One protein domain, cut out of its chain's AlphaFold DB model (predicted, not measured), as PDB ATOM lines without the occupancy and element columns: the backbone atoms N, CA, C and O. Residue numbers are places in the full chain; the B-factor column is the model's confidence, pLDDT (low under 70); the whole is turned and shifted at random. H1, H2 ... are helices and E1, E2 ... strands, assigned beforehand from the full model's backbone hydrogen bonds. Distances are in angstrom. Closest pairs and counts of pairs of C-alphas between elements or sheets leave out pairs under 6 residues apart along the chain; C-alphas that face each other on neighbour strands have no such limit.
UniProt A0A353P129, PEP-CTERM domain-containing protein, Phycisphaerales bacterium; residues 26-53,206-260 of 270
ATOM      1  N   THR A  26     336.641 613.355 401.347       79.31
ATOM      2  CA  THR A  26     335.896 612.756 402.444       79.31
ATOM      3  C   THR A  26     336.709 611.631 403.063       79.31
ATOM      4  O   THR A  26     337.158 610.728 402.359       79.31
ATOM      5  N   TYR A  27     336.880 611.675 404.383       86.19
ATOM      6  CA  TYR A  27     337.509 610.598 405.136       86.19
ATOM      7  C   TYR A  27     336.723 610.270 406.404       86.19
ATOM      8  O   TYR A  27     336.015 611.107 406.970       86.19
ATOM      9  N   THR A  28     336.873 609.031 406.854       88.69
ATOM     10  CA  THR A  28     336.318 608.505 408.094       88.69
ATOM     11  C   THR A  28     337.451 608.299 409.083       88.69
ATOM     12  O   THR A  28     338.392 607.550 408.814       88.69
ATOM     13  N   THR A  29     337.363 608.946 410.242       88.56
ATOM     14  CA  THR A  29     338.285 608.696 411.353       88.56
ATOM     15  C   THR A  29     337.985 607.346 411.998       88.56
ATOM     16  O   THR A  29     336.845 607.057 412.366       88.56
ATOM     17  N   ILE A  30     339.032 606.554 412.213       88.31
ATOM     18  CA  ILE A  30     339.000 605.376 413.077       88.31
ATOM     19  C   ILE A  30     339.869 605.629 414.315       88.31
ATOM     20  O   ILE A  30     340.882 606.328 414.271       88.31
ATOM     21  N   GLY A  31     339.467 605.078 415.461       84.88
ATOM     22  CA  GLY A  31     340.125 605.348 416.748       84.88
ATOM     23  C   GLY A  31     341.547 604.788 416.885       84.88
ATOM     24  O   GLY A  31     342.197 605.038 417.894       84.88
ATOM     25  N   PHE A  32     342.024 604.026 415.900       88.75
ATOM     26  CA  PHE A  32     343.250 603.236 415.963       88.75
ATOM     27  C   PHE A  32     344.048 603.378 414.671       88.75
ATOM     28  O   PHE A  32     343.467 603.640 413.623       88.75
ATOM     29  N   LYS A  33     345.366 603.177 414.729       92.19
ATOM     30  CA  LYS A  33     346.238 603.278 413.554       92.19
ATOM     31  C   LYS A  33     345.861 602.187 412.543       92.19
ATOM     32  O   LYS A  33     346.027 601.010 412.851       92.19
ATOM     33  N   ALA A  34     345.392 602.573 411.354       95.44
ATOM     34  CA  ALA A  34     345.340 601.664 410.208       95.44
ATOM     35  C   ALA A  34     346.760 601.403 409.702       95.44
ATOM     36  O   ALA A  34     347.616 602.274 409.847       95.44
ATOM     37  N   ILE A  35     347.001 600.222 409.145       95.62
ATOM     38  CA  ILE A  35     348.291 599.806 408.585       95.62
ATOM     39  C   ILE A  35     348.155 599.571 407.089       95.62
ATOM     40  O   ILE A  35     348.926 600.153 406.337       95.62
ATOM     41  N   ASP A  36     347.158 598.788 406.680       97.69
ATOM     42  CA  ASP A  36     346.962 598.404 405.285       97.69
ATOM     43  C   ASP A  36     345.484 598.079 404.977       97.69
ATOM     44  O   ASP A  36     344.665 597.959 405.903       97.69
ATOM     45  N   THR A  37     345.128 597.981 403.692       97.38
ATOM     46  CA  THR A  37     343.772 597.703 403.213       97.38
ATOM     47  C   THR A  37     343.743 596.898 401.913       97.38
ATOM     48  O   THR A  37     344.529 597.149 401.016       97.38
ATOM     49  N   ASP A  38     342.750 596.015 401.770       96.62
ATOM     50  CA  ASP A  38     342.430 595.325 400.505       96.62
ATOM     51  C   ASP A  38     341.263 595.988 399.737       96.62
ATOM     52  O   ASP A  38     340.624 595.375 398.880       96.62
ATOM     53  N   GLY A  39     340.914 597.220 400.120       93.31
ATOM     54  CA  GLY A  39     339.814 597.999 399.554       93.31
ATOM     55  C   GLY A  39     338.486 597.831 400.294       93.31
ATOM     56  O   GLY A  39     337.650 598.732 400.277       93.31
ATOM     57  N   THR A  40     338.277 596.720 401.006       93.94
ATOM     58  CA  THR A  40     337.055 596.503 401.815       93.94
ATOM     59  C   THR A  40     337.339 596.218 403.280       93.94
ATOM     60  O   THR A  40     336.499 596.467 404.151       93.94
ATOM     61  N   ASN A  41     338.525 595.702 403.556       96.56
ATOM     62  CA  ASN A  41     339.041 595.377 404.859       96.56
ATOM     63  C   ASN A  41     340.208 596.302 405.177       96.56
ATOM     64  O   ASN A  41     341.025 596.621 404.316       96.56
ATOM     65  N   VAL A  42     340.294 596.714 406.434       97.38
ATOM     66  CA  VAL A  42     341.386 597.525 406.964       97.38
ATOM     67  C   VAL A  42     341.978 596.798 408.151       97.38
ATOM     68  O   VAL A  42     341.259 596.456 409.095       97.38
ATOM     69  N   ILE A  43     343.286 596.591 408.125       97.75
ATOM     70  CA  ILE A  43     344.017 596.068 409.273       97.75
ATOM     71  C   ILE A  43     344.717 597.191 410.023       97.75
ATOM     72  O   ILE A  43     345.059 598.232 409.458       97.75
ATOM     73  N   GLY A  44     344.960 596.982 411.310       95.88
ATOM     74  CA  GLY A  44     345.696 597.953 412.098       95.88
ATOM     75  C   GLY A  44     345.985 597.527 413.525       95.88
ATOM     76  O   GLY A  44     345.746 596.389 413.938       95.88
ATOM     77  N   GLU A  45     346.505 598.478 414.291       92.38
ATOM     78  CA  GLU A  45     347.016 598.265 415.640       92.38
ATOM     79  C   GLU A  45     346.437 599.275 416.633       92.38
ATOM     80  O   GLU A  45     346.228 600.455 416.336       92.38
ATOM     81  N   TYR A  46     346.215 598.799 417.857       89.62
ATOM     82  CA  TYR A  46     345.831 599.606 419.010       89.62
ATOM     83  C   TYR A  46     346.656 599.216 420.238       89.62
ATOM     84  O   TYR A  46     347.429 598.258 420.227       89.62
ATOM     85  N   SER A  47     346.498 599.967 421.331       86.12
ATOM     86  CA  SER A  47     347.209 599.668 422.576       86.12
ATOM     87  C   SER A  47     346.825 598.278 423.101       86.12
ATOM     88  O   SER A  47     345.738 598.080 423.642       86.12
ATOM     89  N   GLY A  48     347.727 597.310 422.925       84.94
ATOM     90  CA  GLY A  48     347.562 595.940 423.406       84.94
ATOM     91  C   GLY A  48     346.911 594.961 422.427       84.94
ATOM     92  O   GLY A  48     346.569 593.861 422.858       84.94
ATOM     93  N   GLY A  49     346.740 595.309 421.147       92.00
ATOM     94  CA  GLY A  49     346.202 594.362 420.171       92.00
ATOM     95  C   GLY A  49     346.194 594.846 418.726       92.00
ATOM     96  O   GLY A  49     346.648 595.941 418.397       92.00
ATOM     97  N   LYS A  50     345.664 593.980 417.868       95.44
ATOM     98  CA  LYS A  50     345.518 594.170 416.427       95.44
ATOM     99  C   LYS A  50     344.064 593.993 416.033       95.44
ATOM    100  O   LYS A  50     343.315 593.297 416.725       95.44
ATOM    101  N   PHE A  51     343.665 594.617 414.936       95.25
ATOM    102  CA  PHE A  51     342.299 594.530 414.444       95.25
ATOM    103  C   PHE A  51     342.234 594.300 412.939       95.25
ATOM    104  O   PHE A  51     343.136 594.681 412.196       95.25
ATOM    105  N   LEU A  52     341.107 593.728 412.536       96.00
ATOM    106  CA  LEU A  52     340.565 593.724 411.189       96.00
ATOM    107  C   LEU A  52     339.208 594.435 411.241       96.00
ATOM    108  O   LEU A  52     338.361 594.100 412.072       96.00
ATOM    109  N   TYR A  53     339.010 595.416 410.374       94.94
ATOM    110  CA  TYR A  53     337.768 596.164 410.231       94.94
ATOM    111  C   TYR A  53     337.220 595.983 408.819       94.94
ATOM    112  O   TYR A  53     337.909 596.293 407.854       94.94
ATOM    113  N   LEU A 206     352.168 607.126 388.388       84.12
ATOM    114  CA  LEU A 206     353.341 606.802 387.576       84.12
ATOM    115  C   LEU A 206     353.139 607.123 386.086       84.12
ATOM    116  O   LEU A 206     354.079 607.594 385.452       84.12
ATOM    117  N   ASP A 207     351.927 606.954 385.538       82.06
ATOM    118  CA  ASP A 207     351.640 607.250 384.124       82.06
ATOM    119  C   ASP A 207     351.735 608.749 383.831       82.06
ATOM    120  O   ASP A 207     352.361 609.177 382.863       82.06
ATOM    121  N   SER A 208     351.074 609.562 384.660       83.50
ATOM    122  CA  SER A 208     351.021 611.014 384.483       83.50
ATOM    123  C   SER A 208     352.183 611.742 385.150       83.50
ATOM    124  O   SER A 208     352.296 612.961 385.015       83.50
ATOM    125  N   GLN A 209     353.025 611.012 385.886       84.56
ATOM    126  CA  GLN A 209     354.159 611.529 386.647       84.56
ATOM    127  C   GLN A 209     353.791 612.690 387.586       84.56
ATOM    128  O   GLN A 209     354.563 613.634 387.786       84.56
ATOM    129  N   SER A 210     352.601 612.634 388.184       85.06
ATOM    130  CA  SER A 210     352.048 613.729 388.982       85.06
ATOM    131  C   SER A 210     351.441 613.244 390.293       85.06
ATOM    132  O   SER A 210     350.848 612.168 390.359       85.06
ATOM    133  N   MET A 211     351.506 614.088 391.327       85.81
ATOM    134  CA  MET A 211     350.774 613.853 392.573       85.81
ATOM    135  C   MET A 211     349.263 613.878 392.306       85.81
ATOM    136  O   MET A 211     348.743 614.866 391.792       85.81
ATOM    137  N   ILE A 212     348.569 612.809 392.692       83.69
ATOM    138  CA  ILE A 212     347.102 612.749 392.760       83.69
ATOM    139  C   ILE A 212     346.633 613.492 394.010       83.69
ATOM    140  O   ILE A 212     345.687 614.278 393.970       83.69
ATOM    141  N   LEU A 213     347.312 613.238 395.129       84.44
ATOM    142  CA  LEU A 213     346.913 613.718 396.440       84.44
ATOM    143  C   LEU A 213     348.134 613.997 397.309       84.44
ATOM    144  O   LEU A 213     349.080 613.220 397.298       84.44
ATOM    145  N   THR A 214     348.108 615.065 398.104       85.31
ATOM    146  CA  THR A 214     349.150 615.322 399.113       85.31
ATOM    147  C   THR A 214     348.624 615.046 400.517       85.31
ATOM    148  O   THR A 214     347.431 615.215 400.761       85.31
ATOM    149  N   ASN A 215     349.495 614.686 401.466       80.62
ATOM    150  CA  ASN A 215     349.076 614.409 402.854       80.62
ATOM    151  C   ASN A 215     348.333 615.592 403.507       80.62
ATOM    152  O   ASN A 215     347.407 615.396 404.287       80.62
ATOM    153  N   ASN A 216     348.685 616.828 403.139       79.69
ATOM    154  CA  ASN A 216     348.053 618.037 403.675       79.69
ATOM    155  C   ASN A 216     346.602 618.227 403.209       79.69
ATOM    156  O   ASN A 216     345.879 619.049 403.773       79.69
ATOM    157  N   ALA A 217     346.164 617.499 402.181       77.44
ATOM    158  CA  ALA A 217     344.833 617.659 401.616       77.44
ATOM    159  C   ALA A 217     343.717 617.307 402.611       77.44
ATOM    160  O   ALA A 217     342.640 617.895 402.533       77.44
ATOM    161  N   PHE A 218     344.003 616.442 403.587       77.19
ATOM    162  CA  PHE A 218     343.069 616.078 404.651       77.19
ATOM    163  C   PHE A 218     342.971 617.109 405.787       77.19
ATOM    164  O   PHE A 218     342.142 616.966 406.682       77.19
ATOM    165  N   GLY A 219     343.804 618.156 405.780       76.44
ATOM    166  CA  GLY A 219     343.793 619.192 406.817       76.44
ATOM    167  C   GLY A 219     344.387 618.763 408.163       76.44
ATOM    168  O   GLY A 219     344.232 619.485 409.146       76.44
ATOM    169  N   PHE A 220     345.081 617.625 408.216       81.00
ATOM    170  CA  PHE A 220     345.797 617.138 409.395       81.00
ATOM    171  C   PHE A 220     347.265 616.829 409.088       81.00
ATOM    172  O   PHE A 220     347.656 616.659 407.934       81.00
ATOM    173  N   SER A 221     348.076 616.716 410.144       85.88
ATOM    174  CA  SER A 221     349.426 616.155 410.051       85.88
ATOM    175  C   SER A 221     349.349 614.642 410.227       85.88
ATOM    176  O   SER A 221     349.059 614.137 411.318       85.88
ATOM    177  N   GLY A 222     349.553 613.922 409.132       88.38
ATOM    178  CA  GLY A 222     349.415 612.478 409.068       88.38
ATOM    179  C   GLY A 222     350.123 611.898 407.857       88.38
ATOM    180  O   GLY A 222     350.785 612.611 407.101       88.38
ATOM    181  N   GLN A 223     349.987 610.591 407.694       91.25
ATOM    182  CA  GLN A 223     350.640 609.835 406.644       91.25
ATOM    183  C   GLN A 223     349.675 608.799 406.078       91.25
ATOM    184  O   GLN A 223     349.084 608.019 406.829       91.25
ATOM    185  N   ILE A 224     349.538 608.802 404.754       92.75
ATOM    186  CA  ILE A 224     348.953 607.693 403.998       92.75
ATOM    187  C   ILE A 224     349.999 606.581 403.974       92.75
ATOM    188  O   ILE A 224     351.163 606.856 403.683       92.75
ATOM    189  N   ILE A 225     349.600 605.356 404.303       93.00
ATOM    190  CA  ILE A 225     350.525 604.215 404.342       93.00
ATOM    191  C   ILE A 225     350.006 602.964 403.640       93.00
ATOM    192  O   ILE A 225     350.836 602.142 403.288       93.00
ATOM    193  N   GLY A 226     348.699 602.852 403.388       94.00
ATOM    194  CA  GLY A 226     348.113 601.752 402.618       94.00
ATOM    195  C   GLY A 226     347.137 602.269 401.566       94.00
ATOM    196  O   GLY A 226     346.494 603.311 401.763       94.00
ATOM    197  N   ILE A 227     347.038 601.556 400.448       94.44
ATOM    198  CA  ILE A 227     346.127 601.861 399.343       94.44
ATOM    199  C   ILE A 227     345.675 600.567 398.667       94.44
ATOM    200  O   ILE A 227     346.487 599.698 398.393       94.44
ATOM    201  N   SER A 228     344.393 600.476 398.336       94.19
ATOM    202  CA  SER A 228     343.878 599.449 397.438       94.19
ATOM    203  C   SER A 228     342.683 599.992 396.664       94.19
ATOM    204  O   SER A 228     341.703 600.475 397.240       94.19
ATOM    205  N   GLY A 229     342.798 599.980 395.337       90.00
ATOM    206  CA  GLY A 229     341.873 600.640 394.430       90.00
ATOM    207  C   GLY A 229     341.766 602.134 394.734       90.00
ATOM    208  O   GLY A 229     342.744 602.881 394.693       90.00
ATOM    209  N   ASP A 230     340.548 602.569 395.037       87.56
ATOM    210  CA  ASP A 230     340.220 603.939 395.424       87.56
ATOM    211  C   ASP A 230     340.267 604.167 396.943       87.56
ATOM    212  O   ASP A 230     340.074 605.291 397.406       87.56
ATOM    213  N   THR A 231     340.531 603.128 397.733       91.75
ATOM    214  CA  THR A 231     340.526 603.202 399.192       91.75
ATOM    215  C   THR A 231     341.935 603.399 399.713       91.75
ATOM    216  O   THR A 231     342.853 602.648 399.398       91.75
ATOM    217  N   VAL A 232     342.114 604.417 400.551       93.31
ATOM    218  CA  VAL A 232     343.390 604.724 401.194       93.31
ATOM    219  C   VAL A 232     343.239 604.746 402.694       93.31
ATOM    220  O   VAL A 232     342.232 605.210 403.239       93.31
ATOM    221  N   VAL A 233     344.285 604.287 403.366       95.00
ATOM    222  CA  VAL A 233     344.340 604.267 404.816       95.00
ATOM    223  C   VAL A 233     345.627 604.875 405.327       95.00
ATOM    224  O   VAL A 233     346.674 604.907 404.672       95.00
ATOM    225  N   GLY A 234     345.547 605.354 406.555       93.50
ATOM    226  CA  GLY A 234     346.734 605.748 407.268       93.50
ATOM    227  C   GLY A 234     346.424 606.266 408.644       93.50
ATOM    228  O   GLY A 234     345.460 605.842 409.284       93.50
ATOM    229  N   TRP A 235     347.269 607.170 409.112       92.62
ATOM    230  CA  TRP A 235     347.157 607.728 410.445       92.62
ATOM    231  C   TRP A 235     347.411 609.221 410.454       92.62
ATOM    232  O   TRP A 235     348.111 609.764 409.603       92.62
ATOM    233  N   TYR A 236     346.855 609.887 411.451       90.88
ATOM    234  CA  TYR A 236     347.137 611.281 411.736       90.88
ATOM    235  C   TYR A 236     347.191 611.505 413.236       90.88
ATOM    236  O   TYR A 236     346.702 610.694 414.030       90.88
ATOM    237  N   LYS A 237     347.836 612.600 413.627       87.56
ATOM    238  CA  LYS A 237     347.931 612.995 415.025       87.56
ATOM    239  C   LYS A 237     347.291 614.357 415.227       87.56
ATOM    240  O   LYS A 237     347.692 615.335 414.601       87.56
ATOM    241  N   ASP A 238     346.349 614.406 416.152       83.69
ATOM    242  CA  ASP A 238     345.846 615.638 416.745       83.69
ATOM    243  C   ASP A 238     346.206 615.667 418.248       83.69
ATOM    244  O   ASP A 238     347.388 615.688 418.602       83.69
ATOM    245  N   ASN A 239     345.212 615.619 419.136       85.50
ATOM    246  CA  ASN A 239     345.363 615.351 420.563       85.50
ATOM    247  C   ASN A 239     345.594 613.858 420.866       85.50
ATOM    248  O   ASN A 239     346.079 613.527 421.949       85.50
ATOM    249  N   ALA A 240     345.274 612.962 419.928       85.81
ATOM    250  CA  ALA A 240     345.557 611.534 419.996       85.81
ATOM    251  C   ALA A 240     346.016 610.994 418.627       85.81
ATOM    252  O   ALA A 240     346.031 611.700 417.619       85.81
ATOM    253  N   LEU A 241     346.484 609.742 418.614       88.25
ATOM    254  CA  LEU A 241     346.769 609.027 417.373       88.25
ATOM    255  C   LEU A 241     345.463 608.442 416.843       88.25
ATOM    256  O   LEU A 241     344.799 607.682 417.547       88.25
ATOM    257  N   HIS A 242     345.149 608.759 415.595       90.25
ATOM    258  CA  HIS A 242     343.973 608.268 414.900       90.25
ATOM    259  C   HIS A 242     344.378 607.593 413.603       90.25
ATOM    260  O   HIS A 242     345.378 607.967 412.988       90.25
ATOM    261  N   GLY A 243     343.593 606.612 413.179       92.19
ATOM    262  CA  GLY A 243     343.618 606.161 411.800       92.19
ATOM    263  C   GLY A 243     342.589 606.918 410.975       92.19
ATOM    264  O   GLY A 243     341.646 607.510 411.508       92.19
ATOM    265  N   PHE A 244     342.737 606.863 409.662       92.00
ATOM    266  CA  PHE A 244     341.705 607.313 408.742       92.00
ATOM    267  C   PHE A 244     341.548 606.328 407.594       92.00
ATOM    268  O   PHE A 244     342.477 605.596 407.252       92.00
ATOM    269  N   ILE A 245     340.357 606.354 407.012       92.75
ATOM    270  CA  ILE A 245     340.002 605.670 405.776       92.75
ATOM    271  C   ILE A 245     339.424 606.737 404.855       92.75
ATOM    272  O   ILE A 245     338.534 607.479 405.273       92.75
ATOM    273  N   ALA A 246     339.914 606.846 403.629       89.69
ATOM    274  CA  ALA A 246     339.386 607.787 402.651       89.69
ATOM    275  C   ALA A 246     339.210 607.114 401.297       89.69
ATOM    276  O   ALA A 246     339.939 606.186 400.962       89.69
ATOM    277  N   THR A 247     338.267 607.626 400.514       87.38
ATOM    278  CA  THR A 247     338.120 607.255 399.108       87.38
ATOM    279  C   THR A 247     338.691 608.379 398.259       87.38
ATOM    280  O   THR A 247     338.289 609.538 398.403       87.38
ATOM    281  N   ILE A 248     339.645 608.058 397.392       81.19
ATOM    282  CA  ILE A 248     340.202 608.995 396.419       81.19
ATOM    283  C   ILE A 248     339.508 608.795 395.069       81.19
ATOM    284  O   ILE A 248     339.173 607.669 394.718       81.19
ATOM    285  N   PRO A 249     339.281 609.852 394.274       69.62
ATOM    286  CA  PRO A 249     338.791 609.670 392.914       69.62
ATOM    287  C   PRO A 249     339.768 608.793 392.129       69.62
ATOM    288  O   PRO A 249     340.975 609.053 392.167       69.62
ATOM    289  N   GLU A 250     339.267 607.800 391.385       60.31
ATOM    290  CA  GLU A 250     340.116 607.056 390.453       60.31
ATOM    291  C   GLU A 250     340.874 608.050 389.559       60.31
ATOM    292  O   GLU A 250     340.245 608.973 389.018       60.31
ATOM    293  N   PRO A 251     342.181 607.849 389.305       52.53
ATOM    294  CA  PRO A 251     342.941 608.716 388.405       52.53
ATOM    295  C   PRO A 251     342.265 608.890 387.031       52.53
ATOM    296  O   PRO A 251     342.336 609.962 386.425       52.53
ATOM    297  N   ALA A 252     341.526 607.873 386.570       48.75
ATOM    298  CA  ALA A 252     340.761 607.909 385.326       48.75
ATOM    299  C   ALA A 252     339.576 608.898 385.348       48.75
ATOM    300  O   ALA A 252     339.293 609.538 384.332       48.75
ATOM    301  N   THR A 253     338.900 609.090 386.488       48.97
ATOM    302  CA  THR A 253     337.773 610.040 386.574       48.97
ATOM    303  C   THR A 253     338.222 611.496 386.483       48.97
ATOM    304  O   THR A 253     337.522 612.302 385.868       48.97
ATOM    305  N   LEU A 254     339.418 611.838 386.979       48.06
ATOM    306  CA  LEU A 254     340.013 613.172 386.801       48.06
ATOM    307  C   LEU A 254     340.358 613.463 385.326       48.06
ATOM    308  O   LEU A 254     340.156 614.581 384.837       48.06
ATOM    309  N   LEU A 255     340.809 612.446 384.586       44.44
ATOM    310  CA  LEU A 255     341.046 612.520 383.140       44.44
ATOM    311  C   LEU A 255     339.736 612.702 382.352       44.44
ATOM    312  O   LEU A 255     339.670 613.530 381.444       44.44
ATOM    313  N   LEU A 256     338.663 612.005 382.733       46.88
ATOM    314  CA  LEU A 256     337.367 612.133 382.060       46.88
ATOM    315  C   LEU A 256     336.659 613.465 382.375       46.88
ATOM    316  O   LEU A 256     336.048 614.051 381.481       46.88
ATOM    317  N   LEU A 257     336.777 613.989 383.602       46.59
ATOM    318  CA  LEU A 257     336.248 615.309 383.983       46.59
ATOM    319  C   LEU A 257     336.993 616.457 383.290       46.59
ATOM    320  O   LEU A 257     336.358 617.413 382.839       46.59
ATOM    321  N   SER A 258     338.319 616.359 383.154       49.47
ATOM    322  CA  SER A 258     339.115 617.361 382.430       49.47
ATOM    323  C   SER A 258     338.856 617.332 380.918       49.47
ATOM    324  O   SER A 258     338.686 618.392 380.308       49.47
ATOM    325  N   LEU A 259     338.711 616.146 380.317       48.03
ATOM    326  CA  LEU A 259     338.299 616.004 378.916       48.03
ATOM    327  C   LEU A 259     336.852 616.477 378.696       48.03
ATOM    328  O   LEU A 259     336.590 617.241 377.767       48.03
ATOM    329  N   GLY A 260     335.916 616.112 379.573       43.09
ATOM    330  CA  GLY A 260     334.516 616.541 379.500       43.09
ATOM    331  C   GLY A 260     334.348 618.062 379.597       43.09
ATOM    332  O   GLY A 260     333.610 618.656 378.807       43.09
TER     333      GLY A 260
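This is residues 26 to 53 and 206 to 260 of the 270 residues of the protein "PEP-CTERM domain-containing protein" of Phycisphaerales bacterium (UniProt A0A353P129). Two antiparallel sheets sit partly face to face as a splayed sandwich: a strongly twisted sheet of four strands, E1 E8 E7 E6, and a sheet of three, E2 E3 E4, which packs on it mainly through E2 while E4 lies away from it. E5 and the helix H2 lengthen the other end of the model, where residues 255 to 260 of H2 stick out. The printed part has 83 residues, with eight named strands and two named helices in the order E1 E2 E3 E4 E5 H1 E6 E7 E8 H2; the class is mixed, helices and strands. It is only just compact, close to loose, with a radius of gyration of the C-alphas of 14.0 A and spans of 49 by 25 by 20 A.

In the larger sheet, E6, residues 221 to 228, E7, residues 231 to 237, and E8, residues 241 to 247, form a meander, each strand the antiparallel neighbour of the one before. N 223 and O 235 are 2.8 A apart, and N 232 and O 246 are 2.8 A apart, within hydrogen-bond range. Edge strand E1, residues 26 to 30, is antiparallel to E8, with N 28 and O 245 at 2.8 A. E2, residues 33 to 37, E3, residues 41 to 46, and E4, residues 49 to 53, form the second meander, with N 35 and O 43 at 2.8 A and N 42 and O 53 at 2.8 A. The best planes of the facing parts of the two sheets are 43 degrees apart. The closest C-alphas of E2 and E8 are those of Lys 33 and Gly 243, 4.3 A apart; E4 and E7 are apart. H1, residues 215 to 218, only grazes the larger sheet. E5, residues 210 to 214, pairs with no named strand. Its closest C-alpha to H2, residues 251 to 260, is that of Ile 212, 7.2 A from that of Pro 251. In H2 every O i to N i+4 pair is within hydrogen-bond range; H1 is too short for such a pair, and its 1 O i to N i+3 pair is not within range.

E6 is 21.7 A long, E8 20.3 A, E7 20.0 A, E3 16.3 A and H2 14.5 A from first to last C-alpha. E1 begins at C-alpha 26 (335.896, 612.756, 402.444), and H2 ends at C-alpha 260 (334.516, 616.541, 379.500).

The two C-alphas farthest apart, of Gly 48 and Gly 260, are 50.2 A apart. Residues 54 to 205 are not printed, and C-alphas 53 and 206 are 29.5 A apart across the cut. The links that are printed whole are tight. The mean pLDDT of the printed part is 83.7; residues 249 to 260 are under 70.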